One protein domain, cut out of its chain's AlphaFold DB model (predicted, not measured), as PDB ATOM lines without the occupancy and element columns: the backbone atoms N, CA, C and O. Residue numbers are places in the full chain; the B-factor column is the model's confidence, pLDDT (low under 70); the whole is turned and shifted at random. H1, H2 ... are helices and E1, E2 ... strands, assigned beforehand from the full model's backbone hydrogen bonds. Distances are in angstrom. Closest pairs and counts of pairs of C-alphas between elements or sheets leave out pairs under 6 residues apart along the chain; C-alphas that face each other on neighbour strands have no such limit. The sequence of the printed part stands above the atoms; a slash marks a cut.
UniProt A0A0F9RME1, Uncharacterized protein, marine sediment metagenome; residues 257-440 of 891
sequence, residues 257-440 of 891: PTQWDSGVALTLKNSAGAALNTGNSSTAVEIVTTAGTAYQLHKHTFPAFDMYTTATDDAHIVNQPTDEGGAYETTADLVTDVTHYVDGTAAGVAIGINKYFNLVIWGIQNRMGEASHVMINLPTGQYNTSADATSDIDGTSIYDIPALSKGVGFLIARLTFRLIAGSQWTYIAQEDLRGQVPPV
ATOM      1  N   PRO A 257     -36.146 -55.441   2.707       86.56
ATOM      2  CA  PRO A 257     -35.568 -55.205   4.025       86.56
ATOM      3  C   PRO A 257     -36.636 -54.803   5.047       86.56
ATOM      4  O   PRO A 257     -37.659 -54.207   4.698       86.56
ATOM      5  N   THR A 258     -36.374 -55.104   6.318       90.62
ATOM      6  CA  THR A 258     -37.214 -54.665   7.433       90.62
ATOM      7  C   THR A 258     -37.323 -53.140   7.426       90.62
ATOM      8  O   THR A 258     -36.330 -52.434   7.268       90.62
ATOM      9  N   GLN A 259     -38.532 -52.621   7.616       91.75
ATOM     10  CA  GLN A 259     -38.794 -51.185   7.614       91.75
ATOM     11  C   GLN A 259     -38.744 -50.644   9.039       91.75
ATOM     12  O   GLN A 259     -39.507 -51.080   9.897       91.75
ATOM     13  N   TRP A 260     -37.859 -49.696   9.321       93.94
ATOM     14  CA  TRP A 260     -37.815 -49.044  10.631       93.94
ATOM     15  C   TRP A 260     -39.114 -48.263  10.923       93.94
ATOM     16  O   TRP A 260     -39.708 -47.685  10.017       93.94
ATOM     17  N   ASP A 261     -39.544 -48.239  12.189       94.12
ATOM     18  CA  ASP A 261     -40.756 -47.540  12.649       94.12
ATOM     19  C   ASP A 261     -40.459 -46.507  13.750       94.12
ATOM     20  O   ASP A 261     -40.946 -45.381  13.677       94.12
ATOM     21  N   SER A 262     -39.665 -46.851  14.773       95.38
ATOM     22  CA  SER A 262     -39.273 -45.897  15.824       95.38
ATOM     23  C   SER A 262     -38.005 -46.317  16.583       95.38
ATOM     24  O   SER A 262     -37.587 -47.472  16.521       95.38
ATOM     25  N   GLY A 263     -37.387 -45.399  17.337       94.56
ATOM     26  CA  GLY A 263     -36.238 -45.704  18.208       94.56
ATOM     27  C   GLY A 263     -34.951 -46.061  17.452       94.56
ATOM     28  O   GLY A 263     -34.736 -45.573  16.341       94.56
ATOM     29  N   VAL A 264     -34.073 -46.874  18.053       95.12
ATOM     30  CA  VAL A 264     -32.762 -47.268  17.479       95.12
ATOM     31  C   VAL A 264     -31.865 -46.062  17.170       95.12
ATOM     32  O   VAL A 264     -31.166 -46.009  16.165       95.12
ATOM     33  N   ALA A 265     -31.917 -45.032  18.015       94.56
ATOM     34  CA  ALA A 265     -31.059 -43.861  17.863       94.56
ATOM     35  C   ALA A 265     -29.622 -44.233  18.232       94.56
ATOM     36  O   ALA A 265     -29.390 -44.691  19.351       94.56
ATOM     37  N   LEU A 266     -28.687 -44.035  17.301       95.75
ATOM     38  CA  LEU A 266     -27.280 -44.360  17.492       95.75
ATOM     39  C   LEU A 266     -26.533 -43.209  18.168       95.75
ATOM     40  O   LEU A 266     -26.648 -42.048  17.771       95.75
ATOM     41  N   THR A 267     -25.745 -43.567  19.175       94.56
ATOM     42  CA  THR A 267     -24.741 -42.733  19.836       94.56
ATOM     43  C   THR A 267     -23.427 -43.505  19.916       94.56
ATOM     44  O   THR A 267     -23.426 -44.735  19.937       94.56
ATOM     45  N   LEU A 268     -22.306 -42.789  19.953       95.06
ATOM     46  CA  LEU A 268     -20.974 -43.378  20.077       95.06
ATOM     47  C   LEU A 268     -20.404 -43.083  21.460       95.06
ATOM     48  O   LEU A 268     -20.609 -41.984  21.977       95.06
ATOM     49  N   LYS A 269     -19.658 -44.022  22.040       92.94
ATOM     50  CA  LYS A 269     -18.912 -43.821  23.291       92.94
ATOM     51  C   LYS A 269     -17.411 -43.989  23.083       92.94
ATOM     52  O   LYS A 269     -16.965 -44.645  22.145       92.94
ATOM     53  N   ASN A 270     -16.647 -43.318  23.940       90.81
ATOM     54  CA  ASN A 270     -15.200 -43.470  24.043       90.81
ATOM     55  C   ASN A 270     -14.814 -44.457  25.157       90.81
ATOM     56  O   ASN A 270     -15.653 -44.855  25.957       90.81
ATOM     57  N   SER A 271     -13.514 -44.733  25.301       85.88
ATOM     58  CA  SER A 271     -12.968 -45.644  26.326       85.88
ATOM     59  C   SER A 271     -13.280 -45.266  27.785       85.88
ATOM     60  O   SER A 271     -13.096 -46.080  28.690       85.88
ATOM     61  N   ALA A 272     -13.747 -44.041  28.044       87.44
ATOM     62  CA  ALA A 272     -14.190 -43.576  29.359       87.44
ATOM     63  C   ALA A 272     -15.726 -43.604  29.527       87.44
ATOM     64  O   ALA A 272     -16.235 -43.101  30.530       87.44
ATOM     65  N   GLY A 273     -16.465 -44.140  28.551       85.75
ATOM     66  CA  GLY A 273     -17.925 -44.238  28.557       85.75
ATOM     67  C   GLY A 273     -18.665 -42.942  28.245       85.75
ATOM     68  O   GLY A 273     -19.895 -42.901  28.321       85.75
ATOM     69  N   ALA A 274     -17.944 -41.869  27.920       90.06
ATOM     70  CA  ALA A 274     -18.539 -40.592  27.559       90.06
ATOM     71  C   ALA A 274     -18.938 -40.589  26.081       90.06
ATOM     72  O   ALA A 274     -18.248 -41.177  25.246       90.06
ATOM     73  N   ALA A 275     -20.029 -39.891  25.757       90.88
ATOM     74  CA  ALA A 275     -20.469 -39.733  24.377       90.88
ATOM     75  C   ALA A 275     -19.365 -39.079  23.526       90.88
ATOM     76  O   ALA A 275     -18.822 -38.028  23.888       90.88
ATOM     77  N   LEU A 276     -19.040 -39.700  22.397       90.94
ATOM     78  CA  LEU A 276     -18.120 -39.163  21.411       90.94
ATOM     79  C   LEU A 276     -18.883 -38.178  20.518       90.94
ATOM     80  O   LEU A 276     -19.812 -38.563  19.813       90.94
ATOM     81  N   ASN A 277     -18.498 -36.902  20.557       90.06
ATOM     82  CA  ASN A 277     -19.100 -35.855  19.728       90.06
ATOM     83  C   ASN A 277     -18.213 -35.536  18.519       90.06
ATOM     84  O   ASN A 277     -17.040 -35.915  18.463       90.06
ATOM     85  N   THR A 278     -18.783 -34.862  17.524       88.94
ATOM     86  CA  THR A 278     -18.063 -34.513  16.297       88.94
ATOM     87  C   THR A 278     -16.853 -33.623  16.607       88.94
ATOM     88  O   THR A 278     -16.918 -32.688  17.406       88.94
ATOM     89  N   GLY A 279     -15.710 -33.944  16.002       85.56
ATOM     90  CA  GLY A 279     -14.418 -33.302  16.247       85.56
ATOM     91  C   GLY A 279     -13.610 -33.887  17.413       85.56
ATOM     92  O   GLY A 279     -12.441 -33.528  17.564       85.56
ATOM     93  N   ASN A 280     -14.169 -34.799  18.217       90.31
ATOM     94  CA  ASN A 280     -13.427 -35.482  19.278       90.31
ATOM     95  C   ASN A 280     -12.678 -36.712  18.750       90.31
ATOM     96  O   ASN A 280     -13.215 -37.490  17.961       90.31
ATOM     97  N   SER A 281     -11.454 -36.905  19.246       91.50
ATOM     98  CA  SER A 281     -10.639 -38.088  18.967       91.50
ATOM     99  C   SER A 281     -10.669 -39.084  20.124       91.50
ATOM    100  O   SER A 281     -10.592 -38.682  21.285       91.50
ATOM    101  N   SER A 282     -10.719 -40.379  19.820       92.88
ATOM    102  CA  SER A 282     -10.718 -41.464  20.803       92.88
ATOM    103  C   SER A 282      -9.901 -42.660  20.320       92.88
ATOM    104  O   SER A 282      -9.770 -42.881  19.118       92.88
ATOM    105  N   THR A 283      -9.325 -43.404  21.263       92.44
ATOM    106  CA  THR A 283      -8.625 -44.678  21.013       92.44
ATOM    107  C   THR A 283      -9.555 -45.887  21.105       92.44
ATOM    108  O   THR A 283      -9.085 -47.000  20.952       92.44
ATOM    109  N   ALA A 284     -10.836 -45.664  21.413       91.06
ATOM    110  CA  ALA A 284     -11.892 -46.667  21.345       91.06
ATOM    111  C   ALA A 284     -13.184 -46.021  20.836       91.06
ATOM    112  O   ALA A 284     -13.474 -44.867  21.188       91.06
ATOM    113  N   VAL A 285     -13.941 -46.735  20.013       93.56
ATOM    114  CA  VAL A 285     -15.246 -46.296  19.509       93.56
ATOM    115  C   VAL A 285     -16.224 -47.447  19.674       93.56
ATOM    116  O   VAL A 285     -16.086 -48.484  19.034       93.56
ATOM    117  N   GLU A 286     -17.233 -47.232  20.510       93.12
ATOM    118  CA  GLU A 286     -18.258 -48.222  20.843       93.12
ATOM    119  C   GLU A 286     -19.633 -47.726  20.395       93.12
ATOM    120  O   GLU A 286     -19.975 -46.551  20.579       93.12
ATOM    121  N   ILE A 287     -20.431 -48.621  19.811       94.69
ATOM    122  CA  ILE A 287     -21.771 -48.314  19.307       94.69
ATOM    123  C   ILE A 287     -22.799 -48.531  20.413       94.69
ATOM    124  O   ILE A 287     -22.834 -49.572  21.071       94.69
ATOM    125  N   VAL A 288     -23.689 -47.554  20.569       94.38
ATOM    126  CA  VAL A 288     -24.830 -47.627  21.480       94.38
ATOM    127  C   VAL A 288     -26.094 -47.216  20.740       94.38
ATOM    128  O   VAL A 288     -26.155 -46.118  20.189       94.38
ATOM    129  N   THR A 289     -27.123 -48.059  20.746       95.12
ATOM    130  CA  THR A 289     -28.435 -47.748  20.168       95.12
ATOM    131  C   THR A 289     -29.548 -47.852  21.206       95.12
ATOM    132  O   THR A 289     -29.530 -48.702  22.099       95.12
ATOM    133  N   THR A 290     -30.542 -46.967  21.111       96.12
ATOM    134  CA  THR A 290     -31.744 -47.059  21.952       96.12
ATOM    135  C   THR A 290     -32.654 -48.208  21.511       96.12
ATOM    136  O   THR A 290     -32.628 -48.624  20.358       96.12
ATOM    137  N   ALA A 291     -33.530 -48.692  22.395       93.94
ATOM    138  CA  ALA A 291     -34.583 -49.620  21.982       93.94
ATOM    139  C   ALA A 291     -35.522 -48.964  20.946       93.94
ATOM    140  O   ALA A 291     -35.723 -47.744  20.952       93.94
ATOM    141  N   GLY A 292     -36.113 -49.769  20.067       94.62
ATOM    142  CA  GLY A 292     -36.981 -49.288  18.996       94.62
ATOM    143  C   GLY A 292     -37.889 -50.358  18.404       94.62
ATOM    144  O   GLY A 292     -38.047 -51.445  18.961       94.62
ATOM    145  N   THR A 293     -38.515 -50.043  17.273       93.69
ATOM    146  CA  THR A 293     -39.446 -50.924  16.560       93.69
ATOM    147  C   THR A 293     -39.213 -50.909  15.054       93.69
ATOM    148  O   THR A 293     -38.829 -49.884  14.488       93.69
ATOM    149  N   ALA A 294     -39.473 -52.044  14.400       92.31
ATOM    150  CA  ALA A 294     -39.356 -52.207  12.951       92.31
ATOM    151  C   ALA A 294     -40.376 -53.237  12.403       92.31
ATOM    152  O   ALA A 294     -40.783 -54.153  13.120       92.31
ATOM    153  N   TYR A 295     -40.811 -53.088  11.151       91.50
ATOM    154  CA  TYR A 295     -41.774 -53.941  10.451       91.50
ATOM    155  C   TYR A 295     -41.090 -54.966   9.546       91.50
ATOM    156  O   TYR A 295     -40.332 -54.607   8.648       91.50
ATOM    157  N   GLN A 296     -41.425 -56.240   9.746       88.56
ATOM    158  CA  GLN A 296     -41.062 -57.340   8.839       88.56
ATOM    159  C   GLN A 296     -42.282 -57.736   7.997       88.56
ATOM    160  O   GLN A 296     -42.328 -57.540   6.791       88.56
ATOM    161  N   LEU A 297     -43.322 -58.205   8.686       86.25
ATOM    162  CA  LEU A 297     -44.712 -58.232   8.210       86.25
ATOM    163  C   LEU A 297     -45.596 -57.540   9.254       86.25
ATOM    164  O   LEU A 297     -46.435 -56.703   8.944       86.25
ATOM    165  N   HIS A 298     -45.323 -57.851  10.520       88.88
ATOM    166  CA  HIS A 298     -45.836 -57.144  11.685       88.88
ATOM    167  C   HIS A 298     -44.718 -56.343  12.356       88.88
ATOM    168  O   HIS A 298     -43.551 -56.441  11.972       88.88
ATOM    169  N   LYS A 299     -45.085 -55.541  13.356       91.94
ATOM    170  CA  LYS A 299     -44.152 -54.738  14.147       91.94
ATOM    171  C   LYS A 299     -43.401 -55.615  15.157       91.94
ATOM    172  O   LYS A 299     -44.026 -56.358  15.909       91.94
ATOM    173  N   HIS A 300     -42.079 -55.480  15.205       91.88
ATOM    174  CA  HIS A 300     -41.174 -56.146  16.146       91.88
ATOM    175  C   HIS A 300     -40.363 -55.117  16.941       91.88
ATOM    176  O   HIS A 300     -40.120 -54.015  16.455       91.88
ATOM    177  N   THR A 301     -39.942 -55.475  18.158       92.62
ATOM    178  CA  THR A 301     -39.126 -54.621  19.037       92.62
ATOM    179  C   THR A 301     -37.644 -54.947  18.887       92.62
ATOM    180  O   THR A 301     -37.239 -56.060  19.214       92.62
ATOM    181  N   PHE A 302     -36.845 -53.964  18.477       93.69
ATOM    182  CA  PHE A 302     -35.387 -54.032  18.513       93.69
ATOM    183  C   PHE A 302     -34.890 -53.602  19.905       93.69
ATOM    184  O   PHE A 302     -35.280 -52.521  20.370       93.69
ATOM    185  N   PRO A 303     -34.107 -54.435  20.617       93.06
ATOM    186  CA  PRO A 303     -33.624 -54.109  21.956       93.06
ATOM    187  C   PRO A 303     -32.636 -52.935  21.926       93.06
ATOM    188  O   PRO A 303     -32.093 -52.590  20.881       93.06
ATOM    189  N   ALA A 304     -32.413 -52.307  23.081       93.38
ATOM    190  CA  ALA A 304     -31.277 -51.401  23.220       93.38
ATOM    191  C   ALA A 304     -29.977 -52.212  23.131       93.38
ATOM    192  O   ALA A 304     -29.946 -53.356  23.577       93.38
ATOM    193  N   PHE A 305     -28.935 -51.603  22.580       93.56
ATOM    194  CA  PHE A 305     -27.626 -52.217  22.370       93.56
ATOM    195  C   PHE A 305     -26.553 -51.259  22.891       93.56
ATOM    196  O   PHE A 305     -26.613 -50.073  22.567       93.56
ATOM    197  N   ASP A 306     -25.606 -51.719  23.704       93.06
ATOM    198  CA  ASP A 306     -24.556 -50.886  24.306       93.06
ATOM    199  C   ASP A 306     -23.242 -51.662  24.474       93.06
ATOM    200  O   ASP A 306     -23.020 -52.299  25.506       93.06
ATOM    201  N   MET A 307     -22.338 -51.530  23.494       91.44
ATOM    202  CA  MET A 307     -21.011 -52.171  23.515       91.44
ATOM    203  C   MET A 307     -20.150 -51.776  24.729       91.44
ATOM    204  O   MET A 307     -19.264 -52.531  25.114       91.44
ATOM    205  N   TYR A 308     -20.395 -50.615  25.355       89.06
ATOM    206  CA  TYR A 308     -19.584 -50.151  26.489       89.06
ATOM    207  C   TYR A 308     -20.023 -50.765  27.823       89.06
ATOM    208  O   TYR A 308     -19.191 -51.143  28.650       89.06
ATOM    209  N   THR A 309     -21.337 -50.802  28.095       87.00
ATOM    210  CA  THR A 309     -21.850 -51.222  29.417       87.00
ATOM    211  C   THR A 309     -22.310 -52.672  29.477       87.00
ATOM    212  O   THR A 309     -22.308 -53.258  30.566       87.00
ATOM    213  N   THR A 310     -22.656 -53.273  28.339       83.50
ATOM    214  CA  THR A 310     -23.159 -54.643  28.266       83.50
ATOM    215  C   THR A 310     -22.112 -55.536  27.612       83.50
ATOM    216  O   THR A 310     -21.979 -55.576  26.399       83.50
ATOM    217  N   ALA A 311     -21.389 -56.326  28.409       75.88
ATOM    218  CA  ALA A 311     -20.304 -57.185  27.912       75.88
ATOM    219  C   ALA A 311     -20.741 -58.301  26.931       75.88
ATOM    220  O   ALA A 311     -19.890 -59.020  26.415       75.88
ATOM    221  N   THR A 312     -22.048 -58.494  26.729       78.88
ATOM    222  CA  THR A 312     -22.619 -59.439  25.755       78.88
ATOM    223  C   THR A 312     -23.128 -58.762  24.486       78.88
ATOM    224  O   THR A 312     -23.575 -59.475  23.596       78.88
ATOM    225  N   ASP A 313     -23.123 -57.428  24.424       86.81
ATOM    226  CA  ASP A 313     -23.535 -56.686  23.236       86.81
ATOM    227  C   ASP A 313     -22.318 -56.530  22.324       86.81
ATOM    228  O   ASP A 313     -21.393 -55.771  22.614       86.81
ATOM    229  N   ASP A 314     -22.321 -57.276  21.225       83.56
ATOM    230  CA  ASP A 314     -21.257 -57.314  20.237       83.56
ATOM    231  C   ASP A 314     -21.752 -56.874  18.851       83.56
ATOM    232  O   ASP A 314     -22.899 -57.100  18.455       83.56
ATOM    233  N   ALA A 315     -20.897 -56.160  18.117       93.31
ATOM    234  CA  ALA A 315     -21.178 -55.777  16.738       93.31
ATOM    235  C   ALA A 315     -20.400 -56.690  15.790       93.31
ATOM    236  O   ALA A 315     -19.311 -57.151  16.130       93.31
ATOM    237  N   HIS A 316     -20.931 -56.939  14.593       95.50
ATOM    238  CA  HIS A 316     -20.267 -57.806  13.618       95.50
ATOM    239  C   HIS A 316     -19.937 -57.070  12.322       95.50
ATOM    240  O   HIS A 316     -20.783 -56.398  11.729       95.50
ATOM    241  N   ILE A 317     -18.710 -57.237  11.844       95.88
ATOM    242  CA  ILE A 317     -18.195 -56.635  10.620       95.88
ATOM    243  C   ILE A 317     -18.452 -57.597   9.462       95.88
ATOM    244  O   ILE A 317     -17.825 -58.642   9.317       95.88
ATOM    245  N   VAL A 318     -19.415 -57.251   8.617       94.88
ATOM    246  CA  VAL A 318     -20.021 -58.144   7.617       94.88
ATOM    247  C   VAL A 318     -19.031 -58.545   6.527       94.88
ATOM    248  O   VAL A 318     -19.056 -59.676   6.051       94.88
ATOM    249  N   ASN A 319     -18.163 -57.623   6.123       94.38
ATOM    250  CA  ASN A 319     -17.289 -57.741   4.960       94.38
ATOM    251  C   ASN A 319     -15.801 -57.547   5.302       94.38
ATOM    252  O   ASN A 319     -15.047 -57.061   4.464       94.38
ATOM    253  N   GLN A 320     -15.375 -57.919   6.510       95.00
ATOM    254  CA  GLN A 320     -13.965 -57.867   6.910       95.00
ATOM    255  C   GLN A 320     -13.084 -58.708   5.960       95.00
ATOM    256  O   GLN A 320     -13.464 -59.842   5.634       95.00
ATOM    257  N   PRO A 321     -11.930 -58.185   5.491       94.56
ATOM    258  CA  PRO A 321     -10.980 -58.962   4.700       94.56
ATOM    259  C   PRO A 321     -10.559 -60.253   5.416       94.56
ATOM    260  O   PRO A 321     -10.372 -60.273   6.629       94.56
ATOM    261  N   THR A 322     -10.411 -61.344   4.664       93.12
ATOM    262  CA  THR A 322     -10.126 -62.684   5.207       93.12
ATOM    263  C   THR A 322      -8.837 -62.746   6.026       93.12
ATOM    264  O   THR A 322      -8.801 -63.448   7.035       93.12
ATOM    265  N   ASP A 323      -7.791 -62.024   5.620       93.06
ATOM    266  CA  ASP A 323      -6.505 -62.021   6.331       93.06
ATOM    267  C   ASP A 323      -6.558 -61.195   7.632       93.06
ATOM    268  O   ASP A 323      -5.716 -61.385   8.506       93.06
ATOM    269  N   GLU A 324      -7.586 -60.353   7.788       91.00
ATOM    270  CA  GLU A 324      -7.848 -59.537   8.980       91.00
ATOM    271  C   GLU A 324      -8.930 -60.151   9.887       91.00
ATOM    272  O   GLU A 324      -9.363 -59.483  10.813       91.00
ATOM    273  N   GLY A 325      -9.333 -61.406   9.627       87.19
ATOM    274  CA  GLY A 325     -10.224 -62.237  10.457       87.19
ATOM    275  C   GLY A 325     -11.573 -62.614   9.812       87.19
ATOM    276  O   GLY A 325     -12.204 -63.594  10.224       87.19
ATOM    277  N   GLY A 326     -11.911 -62.001   8.670       91.31
ATOM    278  CA  GLY A 326     -12.928 -62.481   7.726       91.31
ATOM    279  C   GLY A 326     -14.384 -62.121   8.043       91.31
ATOM    280  O   GLY A 326     -14.726 -61.578   9.084       91.31
ATOM    281  N   ALA A 327     -15.278 -62.407   7.092       92.00
ATOM    282  CA  ALA A 327     -16.676 -61.970   7.143       92.00
ATOM    283  C   ALA A 327     -17.405 -62.339   8.454       92.00
ATOM    284  O   ALA A 327     -17.341 -63.480   8.913       92.00
ATOM    285  N   TYR A 328     -18.191 -61.387   8.965       93.12
ATOM    286  CA  TYR A 328     -18.936 -61.438  10.232       93.12
ATOM    287  C   TYR A 328     -18.059 -61.506  11.489       93.12
ATOM    288  O   TYR A 328     -18.482 -62.035  12.520       93.12
ATOM    289  N   GLU A 329     -16.850 -60.954  11.423       94.62
ATOM    290  CA  GLU A 329     -15.977 -60.839  12.583       94.62
ATOM    291  C   GLU A 329     -16.612 -59.998  13.686       94.62
ATOM    292  O   GLU A 329     -17.244 -58.974  13.439       94.62
ATOM    293  N   THR A 330     -16.479 -60.470  14.920       93.75
ATOM    294  CA  THR A 330     -17.081 -59.835  16.089       93.75
ATOM    295  C   THR A 330     -16.118 -58.804  16.649       93.75
ATOM    296  O   THR A 330     -14.987 -59.147  16.978       93.75
ATOM    297  N   THR A 331     -16.580 -57.566  16.794       90.88
ATOM    298  CA  THR A 331     -15.788 -56.459  17.323       90.88
ATOM    299  C   THR A 331     -16.367 -55.958  18.640       90.88
ATOM    300  O   THR A 331     -17.579 -55.763  18.780       90.88
ATOM    301  N   ALA A 332     -15.481 -55.753  19.614       84.69
ATOM    302  CA  ALA A 332     -15.790 -55.081  20.878       84.69
ATOM    303  C   ALA A 332     -15.280 -53.628  20.892       84.69
ATOM    304  O   ALA A 332     -15.717 -52.834  21.718       84.69
ATOM    305  N   ASP A 333     -14.383 -53.269  19.968       87.81
ATOM    306  CA  ASP A 333     -13.885 -51.911  19.768       87.81
ATOM    307  C   ASP A 333     -13.523 -51.683  18.295       87.81
ATOM    308  O   ASP A 333     -12.587 -52.285  17.762       87.81
ATOM    309  N   LEU A 334     -14.212 -50.736  17.655       92.62
ATOM    310  CA  LEU A 334     -14.015 -50.465  16.232       92.62
ATOM    311  C   LEU A 334     -12.597 -49.985  15.914       92.62
ATOM    312  O   LEU A 334     -12.086 -50.276  14.837       92.62
ATOM    313  N   VAL A 335     -11.957 -49.246  16.827       92.62
ATOM    314  CA  VAL A 335     -10.637 -48.642  16.570       92.62
ATOM    315  C   VAL A 335      -9.541 -49.699  16.490       92.62
ATOM    316  O   VAL A 335      -8.573 -49.526  15.744       92.62
ATOM    317  N   THR A 336      -9.693 -50.777  17.258       89.12
ATOM    318  CA  THR A 336      -8.748 -51.892  17.282       89.12
ATOM    319  C   THR A 336      -8.952 -52.820  16.085       89.12
ATOM    320  O   THR A 336      -7.964 -53.211  15.462       89.12
ATOM    321  N   ASP A 337     -10.206 -53.109  15.731       90.94
ATOM    322  CA  ASP A 337     -10.525 -54.185  14.784       90.94
ATOM    323  C   ASP A 337     -10.692 -53.700  13.330       90.94
ATOM    324  O   ASP A 337     -10.469 -54.462  12.393       90.94
ATOM    325  N   VAL A 338     -11.023 -52.423  13.092       93.62
ATOM    326  CA  VAL A 338     -11.181 -51.872  11.732       93.62
ATOM    327  C   VAL A 338      -9.917 -51.130  11.299       93.62
ATOM    328  O   VAL A 338      -9.780 -49.912  11.415       93.62
ATOM    329  N   THR A 339      -8.962 -51.865  10.751       93.12
ATOM    330  CA  THR A 339      -7.682 -51.303  10.283       93.12
ATOM    331  C   THR A 339      -7.616 -51.147   8.760       93.12
ATOM    332  O   THR A 339      -6.798 -50.369   8.260       93.12
ATOM    333  N   HIS A 340      -8.502 -51.829   8.026       94.94
ATOM    334  CA  HIS A 340      -8.500 -51.928   6.564       94.94
ATOM    335  C   HIS A 340      -9.876 -51.609   5.954       94.94
ATOM    336  O   HIS A 340     -10.912 -51.793   6.587       94.94
ATOM    337  N   TYR A 341      -9.883 -51.151   4.702       95.19
ATOM    338  CA  TYR A 341     -11.072 -51.088   3.847       95.19
ATOM    339  C   TYR A 341     -11.030 -52.189   2.773       95.19
ATOM    340  O   TYR A 341      -9.988 -52.807   2.530       95.19
ATOM    341  N   VAL A 342     -12.167 -52.444   2.127       94.00
ATOM    342  CA  VAL A 342     -12.379 -53.608   1.255       94.00
ATOM    343  C   VAL A 342     -12.160 -53.254  -0.214       94.00
ATOM    344  O   VAL A 342     -13.003 -52.632  -0.845       94.00
ATOM    345  N   ASP A 343     -11.071 -53.722  -0.811       92.06
ATOM    346  CA  ASP A 343     -10.790 -53.541  -2.245       92.06
ATOM    347  C   ASP A 343     -11.136 -54.780  -3.100       92.06
ATOM    348  O   ASP A 343     -10.854 -54.825  -4.297       92.06
ATOM    349  N   GLY A 344     -11.745 -55.797  -2.482       88.38
ATOM    350  CA  GLY A 344     -12.047 -57.089  -3.104       88.38
ATOM    351  C   GLY A 344     -10.915 -58.119  -3.005       88.38
ATOM    352  O   GLY A 344     -11.086 -59.244  -3.479       88.38
ATOM    353  N   THR A 345      -9.781 -57.781  -2.385       93.19
ATOM    354  CA  THR A 345      -8.707 -58.736  -2.073       93.19
ATOM    355  C   THR A 345      -8.889 -59.366  -0.687       93.19
ATOM    356  O   THR A 345      -9.638 -58.867   0.148       93.19
ATOM    357  N   ALA A 346      -8.196 -60.483  -0.429       92.44
ATOM    358  CA  ALA A 346      -8.242 -61.164   0.870       92.44
ATOM    359  C   ALA A 346      -7.596 -60.350   2.009       92.44
ATOM    360  O   ALA A 346      -8.001 -60.514   3.155       92.44
ATOM    361  N   ALA A 347      -6.645 -59.467   1.685       92.44
ATOM    362  CA  ALA A 347      -5.940 -58.624   2.650       92.44
ATOM    363  C   ALA A 347      -6.621 -57.266   2.885       92.44
ATOM    364  O   ALA A 347      -6.458 -56.664   3.941       92.44
ATOM    365  N   GLY A 348      -7.388 -56.768   1.908       93.38
ATOM    366  CA  GLY A 348      -7.878 -55.391   1.930       93.38
ATOM    367  C   GLY A 348      -6.737 -54.370   1.870       93.38
ATOM    368  O   GLY A 348      -5.589 -54.693   1.551       93.38
ATOM    369  N   VAL A 349      -7.042 -53.108   2.178       95.94
ATOM    370  CA  VAL A 349      -6.049 -52.022   2.183       95.94
ATOM    371  C   VAL A 349      -6.108 -51.246   3.488       95.94
ATOM    372  O   VAL A 349      -7.171 -50.785   3.895       95.94
ATOM    373  N   ALA A 350      -4.949 -51.068   4.126       94.81
ATOM    374  CA  ALA A 350      -4.847 -50.353   5.391       94.81
ATOM    375  C   ALA A 350      -5.330 -48.902   5.248       94.81
ATOM    376  O   ALA A 350      -4.944 -48.180   4.318       94.81
ATOM    377  N   ILE A 351      -6.140 -48.453   6.203       95.19
ATOM    378  CA  ILE A 351      -6.615 -47.072   6.261       95.19
ATOM    379  C   ILE A 351      -5.419 -46.161   6.562       95.19
ATOM    380  O   ILE A 351      -4.636 -46.386   7.486       95.19
ATOM    381  N   GLY A 352      -5.247 -45.116   5.754       94.44
ATOM    382  CA  GLY A 352      -4.101 -44.222   5.852       94.44
ATOM    383  C   GLY A 352      -4.208 -43.220   7.005       94.44
ATOM    384  O   GLY A 352      -5.280 -42.722   7.345       94.44
ATOM    385  N   ILE A 353      -3.060 -42.830   7.556       94.62
ATOM    386  CA  ILE A 353      -2.963 -41.694   8.483       94.62
ATOM    387  C   ILE A 353      -3.475 -40.416   7.801       94.62
ATOM    388  O   ILE A 353      -3.112 -40.104   6.665       94.62
ATOM    389  N   ASN A 354      -4.286 -39.647   8.526       93.94
ATOM    390  CA  ASN A 354      -5.002 -38.459   8.060       93.94
ATOM    391  C   ASN A 354      -5.984 -38.714   6.907       93.94
ATOM    392  O   ASN A 354      -6.305 -37.777   6.174       93.94
ATOM    393  N   LYS A 355      -6.465 -39.952   6.753       96.31
ATOM    394  CA  LYS A 355      -7.529 -40.302   5.808       96.31
ATOM    395  C   LYS A 355      -8.866 -40.436   6.512       96.31
ATOM    396  O   LYS A 355      -8.928 -40.692   7.716       96.31
ATOM    397  N   TYR A 356      -9.919 -40.230   5.734       96.94
ATOM    398  CA  TYR A 356     -11.301 -40.323   6.180       96.94
ATOM    399  C   TYR A 356     -11.968 -41.546   5.562       96.94
ATOM    400  O   TYR A 356     -11.645 -41.917   4.437       96.94
ATOM    401  N   PHE A 357     -12.895 -42.162   6.276       96.62
ATOM    402  CA  PHE A 357     -13.588 -43.363   5.821       96.62
ATOM    403  C   PHE A 357     -14.982 -43.434   6.442       96.62
ATOM    404  O   PHE A 357     -15.240 -42.813   7.480       96.62
ATOM    405  N   ASN A 358     -15.869 -44.178   5.785       96.75
ATOM    406  CA  ASN A 358     -17.266 -44.315   6.169       96.75
ATOM    407  C   ASN A 358     -17.565 -45.754   6.597       96.75
ATOM    408  O   ASN A 358     -17.160 -46.694   5.923       96.75
ATOM    409  N   LEU A 359     -18.304 -45.922   7.690       96.75
ATOM    410  CA  LEU A 359     -18.853 -47.205   8.129       96.75
ATOM    411  C   LEU A 359     -20.374 -47.141   8.041       96.75
ATOM    412  O   LEU A 359     -20.970 -46.175   8.518       96.75
ATOM    413  N   VAL A 360     -21.009 -48.157   7.462       96.25
ATOM    414  CA  VAL A 360     -22.475 -48.252   7.446       96.25
ATOM    415  C   VAL A 360     -22.926 -49.252   8.496       96.25
ATOM    416  O   VAL A 360     -22.509 -50.408   8.489       96.25
ATOM    417  N   ILE A 361     -23.788 -48.792   9.394       96.38
ATOM    418  CA  ILE A 361     -24.332 -49.542  10.518       96.38
ATOM    419  C   ILE A 361     -25.767 -49.945  10.198       96.38
ATOM    420  O   ILE A 361     -26.590 -49.109   9.806       96.38
ATOM    421  N   TRP A 362     -26.085 -51.215  10.407       96.06
ATOM    422  CA  TRP A 362     -27.418 -51.774  10.206       96.06
ATOM    423  C   TRP A 362     -27.746 -52.804  11.291       96.06
ATOM    424  O   TRP A 362     -26.859 -53.326  11.954       96.06
ATOM    425  N   GLY A 363     -29.028 -53.046  11.544       94.25
ATOM    426  CA  GLY A 363     -29.493 -53.950  12.597       94.25
ATOM    427  C   GLY A 363     -30.149 -55.198  12.022       94.25
ATOM    428  O   GLY A 363     -30.801 -55.123  10.983       94.25
ATOM    429  N   ILE A 364     -30.027 -56.328  12.722       93.94
ATOM    430  CA  ILE A 364     -30.826 -57.541  12.502       93.94
ATOM    431  C   ILE A 364     -31.792 -57.700  13.659       93.94
ATOM    432  O   ILE A 364     -31.374 -57.909  14.799       93.94
ATOM    433  N   GLN A 365     -33.086 -57.668  13.352       92.38
ATOM    434  CA  GLN A 365     -34.120 -58.024  14.305       92.38
ATOM    435  C   GLN A 365     -34.485 -59.501  14.167       92.38
ATOM    436  O   GLN A 365     -35.245 -59.891  13.278       92.38
ATOM    437  N   ASN A 366     -33.992 -60.320  15.091       90.31
ATOM    438  CA  ASN A 366     -34.368 -61.726  15.152       90.31
ATOM    439  C   ASN A 366     -35.751 -61.918  15.795       90.31
ATOM    440  O   ASN A 366     -36.421 -60.981  16.254       90.31
ATOM    441  N   ARG A 367     -36.214 -63.173  15.795       85.69
ATOM    442  CA  ARG A 367     -37.456 -63.574  16.461       85.69
ATOM    443  C   ARG A 367     -37.445 -63.094  17.913       85.69
ATOM    444  O   ARG A 367     -36.448 -63.233  18.608       85.69
ATOM    445  N   MET A 368     -38.585 -62.593  18.388       75.69
ATOM    446  CA  MET A 368     -38.736 -62.172  19.783       75.69
ATOM    447  C   MET A 368     -38.262 -63.272  20.750       75.69
ATOM    448  O   MET A 368     -38.758 -64.399  20.691       75.69
ATOM    449  N   GLY A 369     -37.325 -62.921  21.633       74.25
ATOM    450  CA  GLY A 369     -36.690 -63.841  22.583       74.25
ATOM    451  C   GLY A 369     -35.315 -64.365  22.148       74.25
ATOM    452  O   GLY A 369     -34.614 -64.914  22.989       74.25
ATOM    453  N   GLU A 370     -34.923 -64.160  20.891       86.94
ATOM    454  CA  GLU A 370     -33.558 -64.374  20.395       86.94
ATOM    455  C   GLU A 370     -32.779 -63.049  20.386       86.94
ATOM    456  O   GLU A 370     -33.379 -61.970  20.366       86.94
ATOM    457  N   ALA A 371     -31.447 -63.126  20.396       87.06
ATOM    458  CA  ALA A 371     -30.589 -61.943  20.351       87.06
ATOM    459  C   ALA A 371     -30.703 -61.224  18.998       87.06
ATOM    460  O   ALA A 371     -30.693 -61.860  17.943       87.06
ATOM    461  N   SER A 372     -30.813 -59.898  19.038       91.75
ATOM    462  CA  SER A 372     -30.709 -59.025  17.865       91.75
ATOM    463  C   SER A 372     -29.295 -58.470  17.781       91.75
ATOM    464  O   SER A 372     -28.649 -58.292  18.809       91.75
ATOM    465  N   HIS A 373     -28.826 -58.186  16.570       92.62
ATOM    466  CA  HIS A 373     -27.417 -57.866  16.331       92.62
ATOM    467  C   HIS A 373     -27.251 -56.536  15.608       92.62
ATOM    468  O   HIS A 373     -28.101 -56.152  14.797       92.62
ATOM    469  N   VAL A 374     -26.130 -55.865  15.866       95.19
ATOM    470  CA  VAL A 374     -25.663 -54.715  15.089       95.19
ATOM    471  C   VAL A 374     -24.576 -55.182  14.129       95.19
ATOM    472  O   VAL A 374     -23.665 -55.918  14.493       95.19
ATOM    473  N   MET A 375     -24.699 -54.759  12.881       95.88
ATOM    474  CA  MET A 375     -23.870 -55.161  11.760       95.88
ATOM    475  C   MET A 375     -23.198 -53.934  11.147       95.88
ATOM    476  O   MET A 375     -23.768 -52.839  11.129       95.88
ATOM    477  N   ILE A 376     -21.984 -54.122  10.643       96.88
ATOM    478  CA  ILE A 376     -21.116 -53.059  10.142       96.88
ATOM    479  C   ILE A 376     -20.611 -53.450   8.761       96.88
ATOM    480  O   ILE A 376     -20.002 -54.505   8.593       96.88
ATOM    481  N   ASN A 377     -20.809 -52.571   7.787       96.12
ATOM    482  CA  ASN A 377     -20.167 -52.682   6.488       96.12
ATOM    483  C   ASN A 377     -18.962 -51.732   6.436       96.12
ATOM    484  O   ASN A 377     -19.099 -50.521   6.641       96.12
ATOM    485  N   LEU A 378     -17.793 -52.290   6.132       96.44
ATOM    486  CA  LEU A 378     -16.570 -51.563   5.806       96.44
ATOM    487  C   LEU A 378     -16.675 -50.928   4.409       96.44
ATOM    488  O   LEU A 378     -17.331 -51.507   3.534       96.44
ATOM    489  N   PRO A 379     -16.020 -49.778   4.169       95.88
ATOM    490  CA  PRO A 379     -16.070 -49.090   2.885       95.88
ATOM    491  C   PRO A 379     -15.177 -49.777   1.847       95.88
ATOM    492  O   PRO A 379     -14.331 -50.605   2.190       95.88
ATOM    493  N   THR A 380     -15.311 -49.383   0.581       95.25
ATOM    494  CA  THR A 380     -14.419 -49.825  -0.508       95.25
ATOM    495  C   THR A 380     -13.222 -48.911  -0.761       95.25
ATOM    496  O   THR A 380     -12.376 -49.189  -1.611       95.25
ATOM    497  N   GLY A 381     -13.129 -47.808  -0.020       94.31
ATOM    498  CA  GLY A 381     -12.107 -46.790  -0.208       94.31
ATOM    499  C   GLY A 381     -12.002 -45.833   0.971       94.31
ATOM    500  O   GLY A 381     -12.558 -46.054   2.045       94.31
ATOM    501  N   GLN A 382     -11.255 -44.755   0.755       95.69
ATOM    502  CA  GLN A 382     -10.981 -43.718   1.746       95.69
ATOM    503  C   GLN A 382     -10.818 -42.357   1.062       95.69
ATOM    504  O   GLN A 382     -10.478 -42.282  -0.118       95.69
ATOM    505  N   TYR A 383     -10.957 -41.283   1.831       96.50
ATOM    506  CA  TYR A 383     -10.959 -39.907   1.348       96.50
ATOM    507  C   TYR A 383      -9.804 -39.078   1.905       96.50
ATOM    508  O   TYR A 383      -9.249 -39.342   2.978       96.50
ATOM    509  N   ASN A 384      -9.466 -38.015   1.174       95.50
ATOM    510  CA  ASN A 384      -8.443 -37.044   1.565       95.50
ATOM    511  C   ASN A 384      -8.994 -35.913   2.439       95.50
ATOM    512  O   ASN A 384      -8.244 -35.336   3.229       95.50
ATOM    513  N   THR A 385     -10.278 -35.584   2.294       94.06
ATOM    514  CA  THR A 385     -10.923 -34.476   3.001       94.06
ATOM    515  C   THR A 385     -12.183 -34.948   3.725       94.06
ATOM    516  O   THR A 385     -12.803 -35.940   3.344       94.06
ATOM    517  N   SER A 386     -12.571 -34.233   4.784       92.62
ATOM    518  CA  SER A 386     -13.800 -34.523   5.529       92.62
ATOM    519  C   SER A 386     -15.062 -34.242   4.714       92.62
ATOM    520  O   SER A 386     -16.075 -34.900   4.929       92.62
ATOM    521  N   ALA A 387     -15.010 -33.262   3.806       89.75
ATOM    522  CA  ALA A 387     -16.137 -32.894   2.955       89.75
ATOM    523  C   ALA A 387     -16.452 -34.017   1.958       89.75
ATOM    524  O   ALA A 387     -17.593 -34.464   1.895       89.75
ATOM    525  N   ASP A 388     -15.427 -34.537   1.277       90.12
ATOM    526  CA  ASP A 388     -15.579 -35.641   0.321       90.12
ATOM    527  C   ASP A 388     -16.098 -36.909   1.004       90.12
ATOM    528  O   ASP A 388     -16.948 -37.602   0.452       90.12
ATOM    529  N   ALA A 389     -15.635 -37.175   2.233       90.81
ATOM    530  CA  ALA A 389     -16.081 -38.315   3.024       90.81
ATOM    531  C   ALA A 389     -17.532 -38.182   3.498       90.81
ATOM    532  O   ALA A 389     -18.298 -39.134   3.388       90.81
ATOM    533  N   THR A 390     -17.929 -37.003   3.983       90.00
ATOM    534  CA  THR A 390     -19.308 -36.754   4.443       90.00
ATOM    535  C   THR A 390     -20.297 -36.821   3.277       90.00
ATOM    536  O   THR A 390     -21.405 -37.326   3.426       90.00
ATOM    537  N   SER A 391     -19.893 -36.353   2.095       88.56
ATOM    538  CA  SER A 391     -20.701 -36.451   0.875       88.56
ATOM    539  C   SER A 391     -20.586 -37.809   0.173       88.56
ATOM    540  O   SER A 391     -21.362 -38.067  -0.740       88.56
ATOM    541  N   ASP A 392     -19.636 -38.659   0.581       89.31
ATOM    542  CA  ASP A 392     -19.284 -39.934  -0.066       89.31
ATOM    543  C   ASP A 392     -19.158 -39.789  -1.588       89.31
ATOM    544  O   ASP A 392     -19.760 -40.534  -2.355       89.31
ATOM    545  N   ILE A 393     -18.387 -38.787  -2.030       84.12
ATOM    546  CA  ILE A 393     -18.354 -38.349  -3.439       84.12
ATOM    547  C   ILE A 393     -17.940 -39.468  -4.410       84.12
ATOM    548  O   ILE A 393     -18.439 -39.533  -5.529       84.12
ATOM    549  N   ASP A 394     -17.082 -40.377  -3.941       85.19
ATOM    550  CA  ASP A 394     -16.591 -41.535  -4.697       85.19
ATOM    551  C   ASP A 394     -17.451 -42.804  -4.504       85.19
ATOM    552  O   ASP A 394     -17.111 -43.861  -5.033       85.19
ATOM    553  N   GLY A 395     -18.548 -42.733  -3.736       88.81
ATOM    554  CA  GLY A 395     -19.470 -43.852  -3.517       88.81
ATOM    555  C   GLY A 395     -18.844 -45.053  -2.804       88.81
ATOM    556  O   GLY A 395     -19.086 -46.193  -3.199       88.81
ATOM    557  N   THR A 396     -17.998 -44.819  -1.794       90.12
ATOM    558  CA  THR A 396     -17.248 -45.900  -1.125       90.12
ATOM    559  C   THR A 396     -18.048 -46.606  -0.031       90.12
ATOM    560  O   THR A 396     -17.658 -47.686   0.418       90.12
ATOM    561  N   SER A 397     -19.157 -46.014   0.415       93.38
ATOM    562  CA  SER A 397     -20.010 -46.564   1.469       93.38
ATOM    563  C   SER A 397     -20.855 -47.732   0.954       93.38
ATOM    564  O   SER A 397     -21.522 -47.625  -0.075       93.38
ATOM    565  N   ILE A 398     -20.875 -48.847   1.689       92.31
ATOM    566  CA  ILE A 398     -21.636 -50.047   1.310       92.31
ATOM    567  C   ILE A 398     -22.915 -50.139   2.137       92.31
ATOM    568  O   ILE A 398     -22.880 -50.408   3.334       92.31
ATOM    569  N   TYR A 399     -24.059 -49.984   1.480       91.75
ATOM    570  CA  TYR A 399     -25.381 -50.018   2.116       91.75
ATOM    571  C   TYR A 399     -26.081 -51.379   2.012       91.75
ATOM    572  O   TYR A 399     -27.179 -51.552   2.540       91.75
ATOM    573  N   ASP A 400     -25.471 -52.336   1.314       88.88
ATOM    574  CA  ASP A 400     -26.091 -53.622   1.025       88.88
ATOM    575  C   ASP A 400     -26.358 -54.430   2.298       88.88
ATOM    576  O   ASP A 400     -25.480 -54.637   3.138       88.88
ATOM    577  N   ILE A 401     -27.588 -54.939   2.397       89.88
ATOM    578  CA  ILE A 401     -27.983 -55.948   3.379       89.88
ATOM    579  C   ILE A 401     -27.963 -57.310   2.667       89.88
ATOM    580  O   ILE A 401     -28.655 -57.469   1.651       89.88
ATOM    581  N   PRO A 402     -27.207 -58.305   3.173       89.56
ATOM    582  CA  PRO A 402     -27.127 -59.632   2.569       89.56
ATOM    583  C   PRO A 402     -28.501 -60.260   2.315       89.56
ATOM    584  O   PRO A 402     -29.430 -60.107   3.109       89.56
ATOM    585  N   ALA A 403     -28.630 -61.027   1.227       85.81
ATOM    586  CA  ALA A 403     -29.911 -61.599   0.796       85.81
ATOM    587  C   ALA A 403     -30.597 -62.473   1.864       85.81
ATOM    588  O   ALA A 403     -31.817 -62.443   1.974       85.81
ATOM    589  N   LEU A 404     -29.821 -63.206   2.669       85.75
ATOM    590  CA  LEU A 404     -30.341 -64.037   3.765       85.75
ATOM    591  C   LEU A 404     -30.898 -63.222   4.939       85.75
ATOM    592  O   LEU A 404     -31.692 -63.742   5.715       85.75
ATOM    593  N   SER A 405     -30.502 -61.955   5.048       88.00
ATOM    594  CA  SER A 405     -30.960 -61.026   6.081       88.00
ATOM    595  C   SER A 405     -32.092 -60.121   5.582       88.00
ATOM    596  O   SER A 405     -32.586 -59.278   6.334       88.00
ATOM    597  N   LYS A 406     -32.545 -60.278   4.328       85.75
ATOM    598  CA  LYS A 406     -33.753 -59.599   3.832       85.75
ATOM    599  C   LYS A 406     -34.975 -60.104   4.600       85.75
ATOM    600  O   LYS A 406     -35.056 -61.273   4.965       85.75
ATOM    601  N   GLY A 407     -35.886 -59.195   4.924       87.31
ATOM    602  CA  GLY A 407     -37.002 -59.452   5.829       87.31
ATOM    603  C   GLY A 407     -36.672 -59.345   7.322       87.31
ATOM    604  O   GLY A 407     -37.615 -59.243   8.102       87.31
ATOM    605  N   VAL A 408     -35.391 -59.302   7.731       91.00
ATOM    606  CA  VAL A 408     -34.983 -59.126   9.147       91.00
ATOM    607  C   VAL A 408     -33.992 -57.982   9.414       91.00
ATOM    608  O   VAL A 408     -33.859 -57.554  10.561       91.00
ATOM    609  N   GLY A 409     -33.303 -57.486   8.382       92.75
ATOM    610  CA  GLY A 409     -32.306 -56.418   8.475       92.75
ATOM    611  C   GLY A 409     -32.825 -55.035   8.067       92.75
ATOM    612  O   GLY A 409     -33.631 -54.935   7.140       92.75
ATOM    613  N   PHE A 410     -32.335 -53.975   8.717       93.81
ATOM    614  CA  PHE A 410     -32.659 -52.570   8.415       93.81
ATOM    615  C   PHE A 410     -31.465 -51.633   8.659       93.81
ATOM    616  O   PHE A 410     -30.651 -51.887   9.545       93.81
ATOM    617  N   LEU A 411     -31.362 -50.536   7.903       94.44
ATOM    618  CA  LEU A 411     -30.285 -49.549   8.057       94.44
ATOM    619  C   LEU A 411     -30.466 -48.687   9.319       94.44
ATOM    620  O   LEU A 411     -31.591 -48.359   9.699       94.44
ATOM    621  N   ILE A 412     -29.352 -48.299   9.951       95.38
ATOM    622  CA  ILE A 412     -29.332 -47.443  11.148       95.38
ATOM    623  C   ILE A 412     -28.633 -46.115  10.845       95.38
ATOM    624  O   ILE A 412     -29.247 -45.059  10.965       95.38
ATOM    625  N   ALA A 413     -27.357 -46.138  10.455       95.50
ATOM    626  CA  ALA A 413     -26.594 -44.910  10.230       95.50
ATOM    627  C   ALA A 413     -25.367 -45.133   9.345       95.50
ATOM    628  O   ALA A 413     -24.820 -46.232   9.313       95.50
ATOM    629  N   ARG A 414     -24.877 -44.072   8.700       95.56
ATOM    630  CA  ARG A 414     -23.509 -44.013   8.168       95.56
ATOM    631  C   ARG A 414     -22.672 -43.110   9.062       95.56
ATOM    632  O   ARG A 414     -23.077 -41.991   9.361       95.56
ATOM    633  N   LEU A 415     -21.511 -43.593   9.480       96.25
ATOM    634  CA  LEU A 415     -20.584 -42.893  10.361       96.25
ATOM    635  C   LEU A 415     -19.304 -42.550   9.606       96.25
ATOM    636  O   LEU A 415     -18.685 -43.434   9.021       96.25
ATOM    637  N   THR A 416     -18.886 -41.290   9.663       97.00
ATOM    638  CA  THR A 416     -17.643 -40.809   9.054       97.00
ATOM    639  C   THR A 416     -16.591 -40.578  10.128       97.00
ATOM    640  O   THR A 416     -16.814 -39.842  11.097       97.00
ATOM    641  N   PHE A 417     -15.409 -41.150   9.921       97.38
ATOM    642  CA  PHE A 417     -14.264 -41.013  10.817       97.38
ATOM    643  C   PHE A 417     -13.026 -40.526  10.073       97.38
ATOM    644  O   PHE A 417     -12.938 -40.614   8.850       97.38
ATOM    645  N   ARG A 418     -12.048 -40.025  10.831       96.38
ATOM    646  CA  ARG A 418     -10.681 -39.764  10.370       96.38
ATOM    647  C   ARG A 418      -9.693 -40.553  11.213       96.38
ATOM    648  O   ARG A 418      -9.658 -40.360  12.426       96.38
ATOM    649  N   LEU A 419      -8.817 -41.330  10.585       95.31
ATOM    650  CA  LEU A 419      -7.654 -41.896  11.267       95.31
ATOM    651  C   LEU A 419      -6.576 -40.812  11.407       95.31
ATOM    652  O   LEU A 419      -6.182 -40.205  10.413       95.31
ATOM    653  N   ILE A 420      -6.089 -40.545  12.622       88.94
ATOM    654  CA  ILE A 420      -5.010 -39.569  12.862       88.94
ATOM    655  C   ILE A 420      -3.660 -40.266  13.066       88.94
ATOM    656  O   ILE A 420      -2.976 -40.514  12.084       88.94
ATOM    657  N   ALA A 421      -3.251 -40.610  14.288       80.44
ATOM    658  CA  ALA A 421      -2.019 -41.352  14.560       80.44
ATOM    659  C   ALA A 421      -2.180 -42.227  15.815       80.44
ATOM    660  O   ALA A 421      -2.891 -41.836  16.737       80.44
ATOM    661  N   GLY A 422      -1.505 -43.383  15.860       72.81
ATOM    662  CA  GLY A 422      -1.451 -44.255  17.046       72.81
ATOM    663  C   GLY A 422      -2.762 -44.968  17.407       72.81
ATOM    664  O   GLY A 422      -3.094 -45.008  18.586       72.81
ATOM    665  N   SER A 423      -3.492 -45.500  16.414       82.94
ATOM    666  CA  SER A 423      -4.821 -46.126  16.586       82.94
ATOM    667  C   SER A 423      -5.800 -45.204  17.315       82.94
ATOM    668  O   SER A 423      -6.341 -45.518  18.369       82.94
ATOM    669  N   GLN A 424      -5.972 -44.003  16.762       92.06
ATOM    670  CA  GLN A 424      -6.895 -43.003  17.278       92.06
ATOM    671  C   GLN A 424      -7.722 -42.431  16.131       92.06
ATOM    672  O   GLN A 424      -7.169 -42.028  15.098       92.06
ATOM    673  N   TRP A 425      -9.039 -42.384  16.311       95.19
ATOM    674  CA  TRP A 425      -9.976 -41.869  15.317       95.19
ATOM    675  C   TRP A 425     -10.658 -40.607  15.806       95.19
ATOM    676  O   TRP A 425     -11.054 -40.523  16.966       95.19
ATOM    677  N   THR A 426     -10.843 -39.646  14.907       94.88
ATOM    678  CA  THR A 426     -11.716 -38.491  15.116       94.88
ATOM    679  C   THR A 426     -13.086 -38.780  14.517       94.88
ATOM    680  O   THR A 426     -13.173 -39.121  13.337       94.88
ATOM    681  N   TYR A 427     -14.152 -38.618  15.298       95.75
ATOM    682  CA  TYR A 427     -15.526 -38.699  14.797       95.75
ATOM    683  C   TYR A 427     -15.886 -37.420  14.033       95.75
ATOM    684  O   TYR A 427     -15.690 -36.319  14.548       95.75
ATOM    685  N   ILE A 428     -16.367 -37.546  12.795       96.19
ATOM    686  CA  ILE A 428     -16.585 -36.408  11.889       96.19
ATOM    687  C   ILE A 428     -18.070 -36.114  11.716       96.19
ATOM    688  O   ILE A 428     -18.486 -34.978  11.935       96.19
ATOM    689  N   ALA A 429     -18.855 -37.118  11.331       94.88
ATOM    690  CA  ALA A 429     -20.267 -36.955  11.012       94.88
ATOM    691  C   ALA A 429     -21.035 -38.275  11.150       94.88
ATOM    692  O   ALA A 429     -20.456 -39.355  11.031       94.88
ATOM    693  N   GLN A 430     -22.346 -38.165  11.355       94.06
ATOM    694  CA  GLN A 430     -23.303 -39.266  11.280       94.06
ATOM    695  C   GLN A 430     -24.461 -38.848  10.383       94.06
ATOM    696  O   GLN A 430     -25.054 -37.787  10.577       94.06
ATOM    697  N   GLU A 431     -24.797 -39.708   9.434       93.38
ATOM    698  CA  GLU A 431     -26.014 -39.633   8.639       93.38
ATOM    699  C   GLU A 431     -27.012 -40.673   9.152       93.38
ATOM    700  O   GLU A 431     -26.654 -41.830   9.380       93.38
ATOM    701  N   ASP A 432     -28.260 -40.255   9.344       92.88
ATOM    702  CA  ASP A 432     -29.350 -41.137   9.749       92.88
ATOM    703  C   ASP A 432     -29.902 -41.883   8.531       92.88
ATOM    704  O   ASP A 432     -30.374 -41.262   7.579       92.88
ATOM    705  N   LEU A 433     -29.846 -43.215   8.574       92.88
ATOM    706  CA  LEU A 433     -30.333 -44.082   7.499       92.88
ATOM    707  C   LEU A 433     -31.622 -44.818   7.888       92.88
ATOM    708  O   LEU A 433     -32.121 -45.648   7.125       92.88
ATOM    709  N   ARG A 434     -32.179 -44.553   9.075       92.19
ATOM    710  CA  ARG A 434     -33.399 -45.221   9.533       92.19
ATOM    711  C   ARG A 434     -34.573 -44.872   8.622       92.19
ATOM    712  O   ARG A 434     -34.797 -43.717   8.274       92.19
ATOM    713  N   GLY A 435     -35.326 -45.898   8.234       85.44
ATOM    714  CA  GLY A 435     -36.451 -45.777   7.301       85.44
ATOM    715  C   GLY A 435     -36.030 -45.669   5.834       85.44
ATOM    716  O   GLY A 435     -36.894 -45.618   4.961       85.44
ATOM    717  N   GLN A 436     -34.727 -45.666   5.543       88.31
ATOM    718  CA  GLN A 436     -34.226 -45.763   4.180       88.31
ATOM    719  C   GLN A 436     -34.076 -47.231   3.779       88.31
ATOM    720  O   GLN A 436     -33.663 -48.084   4.569       88.31
ATOM    721  N   VAL A 437     -34.399 -47.526   2.522       80.88
ATOM    722  CA  VAL A 437     -34.065 -48.809   1.904       80.88
ATOM    723  C   VAL A 437     -32.651 -48.727   1.322       80.88
ATOM    724  O   VAL A 437     -32.312 -47.689   0.751       80.88
ATOM    725  N   PRO A 438     -31.830 -49.791   1.432       77.38
ATOM    726  CA  PRO A 438     -30.561 -49.883   0.726       77.38
ATOM    727  C   PRO A 438     -30.728 -49.459  -0.740       77.38
ATOM    728  O   PRO A 438     -31.616 -49.989  -1.422       77.38
ATOM    729  N   PRO A 439     -29.945 -48.478  -1.222       66.50
ATOM    730  CA  PRO A 439     -30.058 -47.986  -2.580       66.50
ATOM    731  C   PRO A 439     -29.857 -49.136  -3.568       66.50
ATOM    732  O   PRO A 439     -28.887 -49.880  -3.503       66.50
ATOM    733  N   VAL A 440     -30.769 -49.252  -4.533       52.91
ATOM    734  CA  VAL A 440     -30.693 -50.237  -5.629       52.91
ATOM    735  C   VAL A 440     -29.627 -49.889  -6.683       52.91
ATOM    736  O   VAL A 440     -29.510 -50.578  -7.693       52.91
TER     737      VAL A 440
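Overview. This is residues 257 to 440 of the 891 residues of an uncharacterized protein of marine sediment metagenome (UniProt A0A0F9RME1). With little regular structure, a strongly twisted mixed sheet, E7 E6 E9 E8 E10 E11, has H2 over one face and the hairpin E2 and E3 partly over the other; the antiparallel sheet E1 E4 E5 stands at one end. The printed part has 184 residues, 70 in two named helices and eleven strands: mostly strand. It is compact, radius of gyration of the C-alphas 15.5 A, spans 45 by 36 by 30 A.

Arrangement. E8, residues 356 to 364, is antiparallel to E10, residues 409 to 419; N 359 and O 415 are within hydrogen-bond range, 2.8 A. H2, residues 386 to 391, every O i to N i+4 pair within range, lies over E10, its height over the sheet 7.9 A. H1, residues 334 to 337, only grazes it.

Along the chain. E1, residues 259 to 263, begins at C-alpha (-38.794, -51.185, 7.614). Hairpins E2 and E3, E4 and E5, E6 and E7 span residues 266 to 289, 292 to 302, 315 to 331. E10 measures 28.7 A. E11, residues 425 to 432, ends at C-alpha (-29.350, -41.137, 9.749).

Size, cuts and confidence. The printed part has no cut; the link H1 to E8 is long. Residues 439 to 440 are under pLDDT 70.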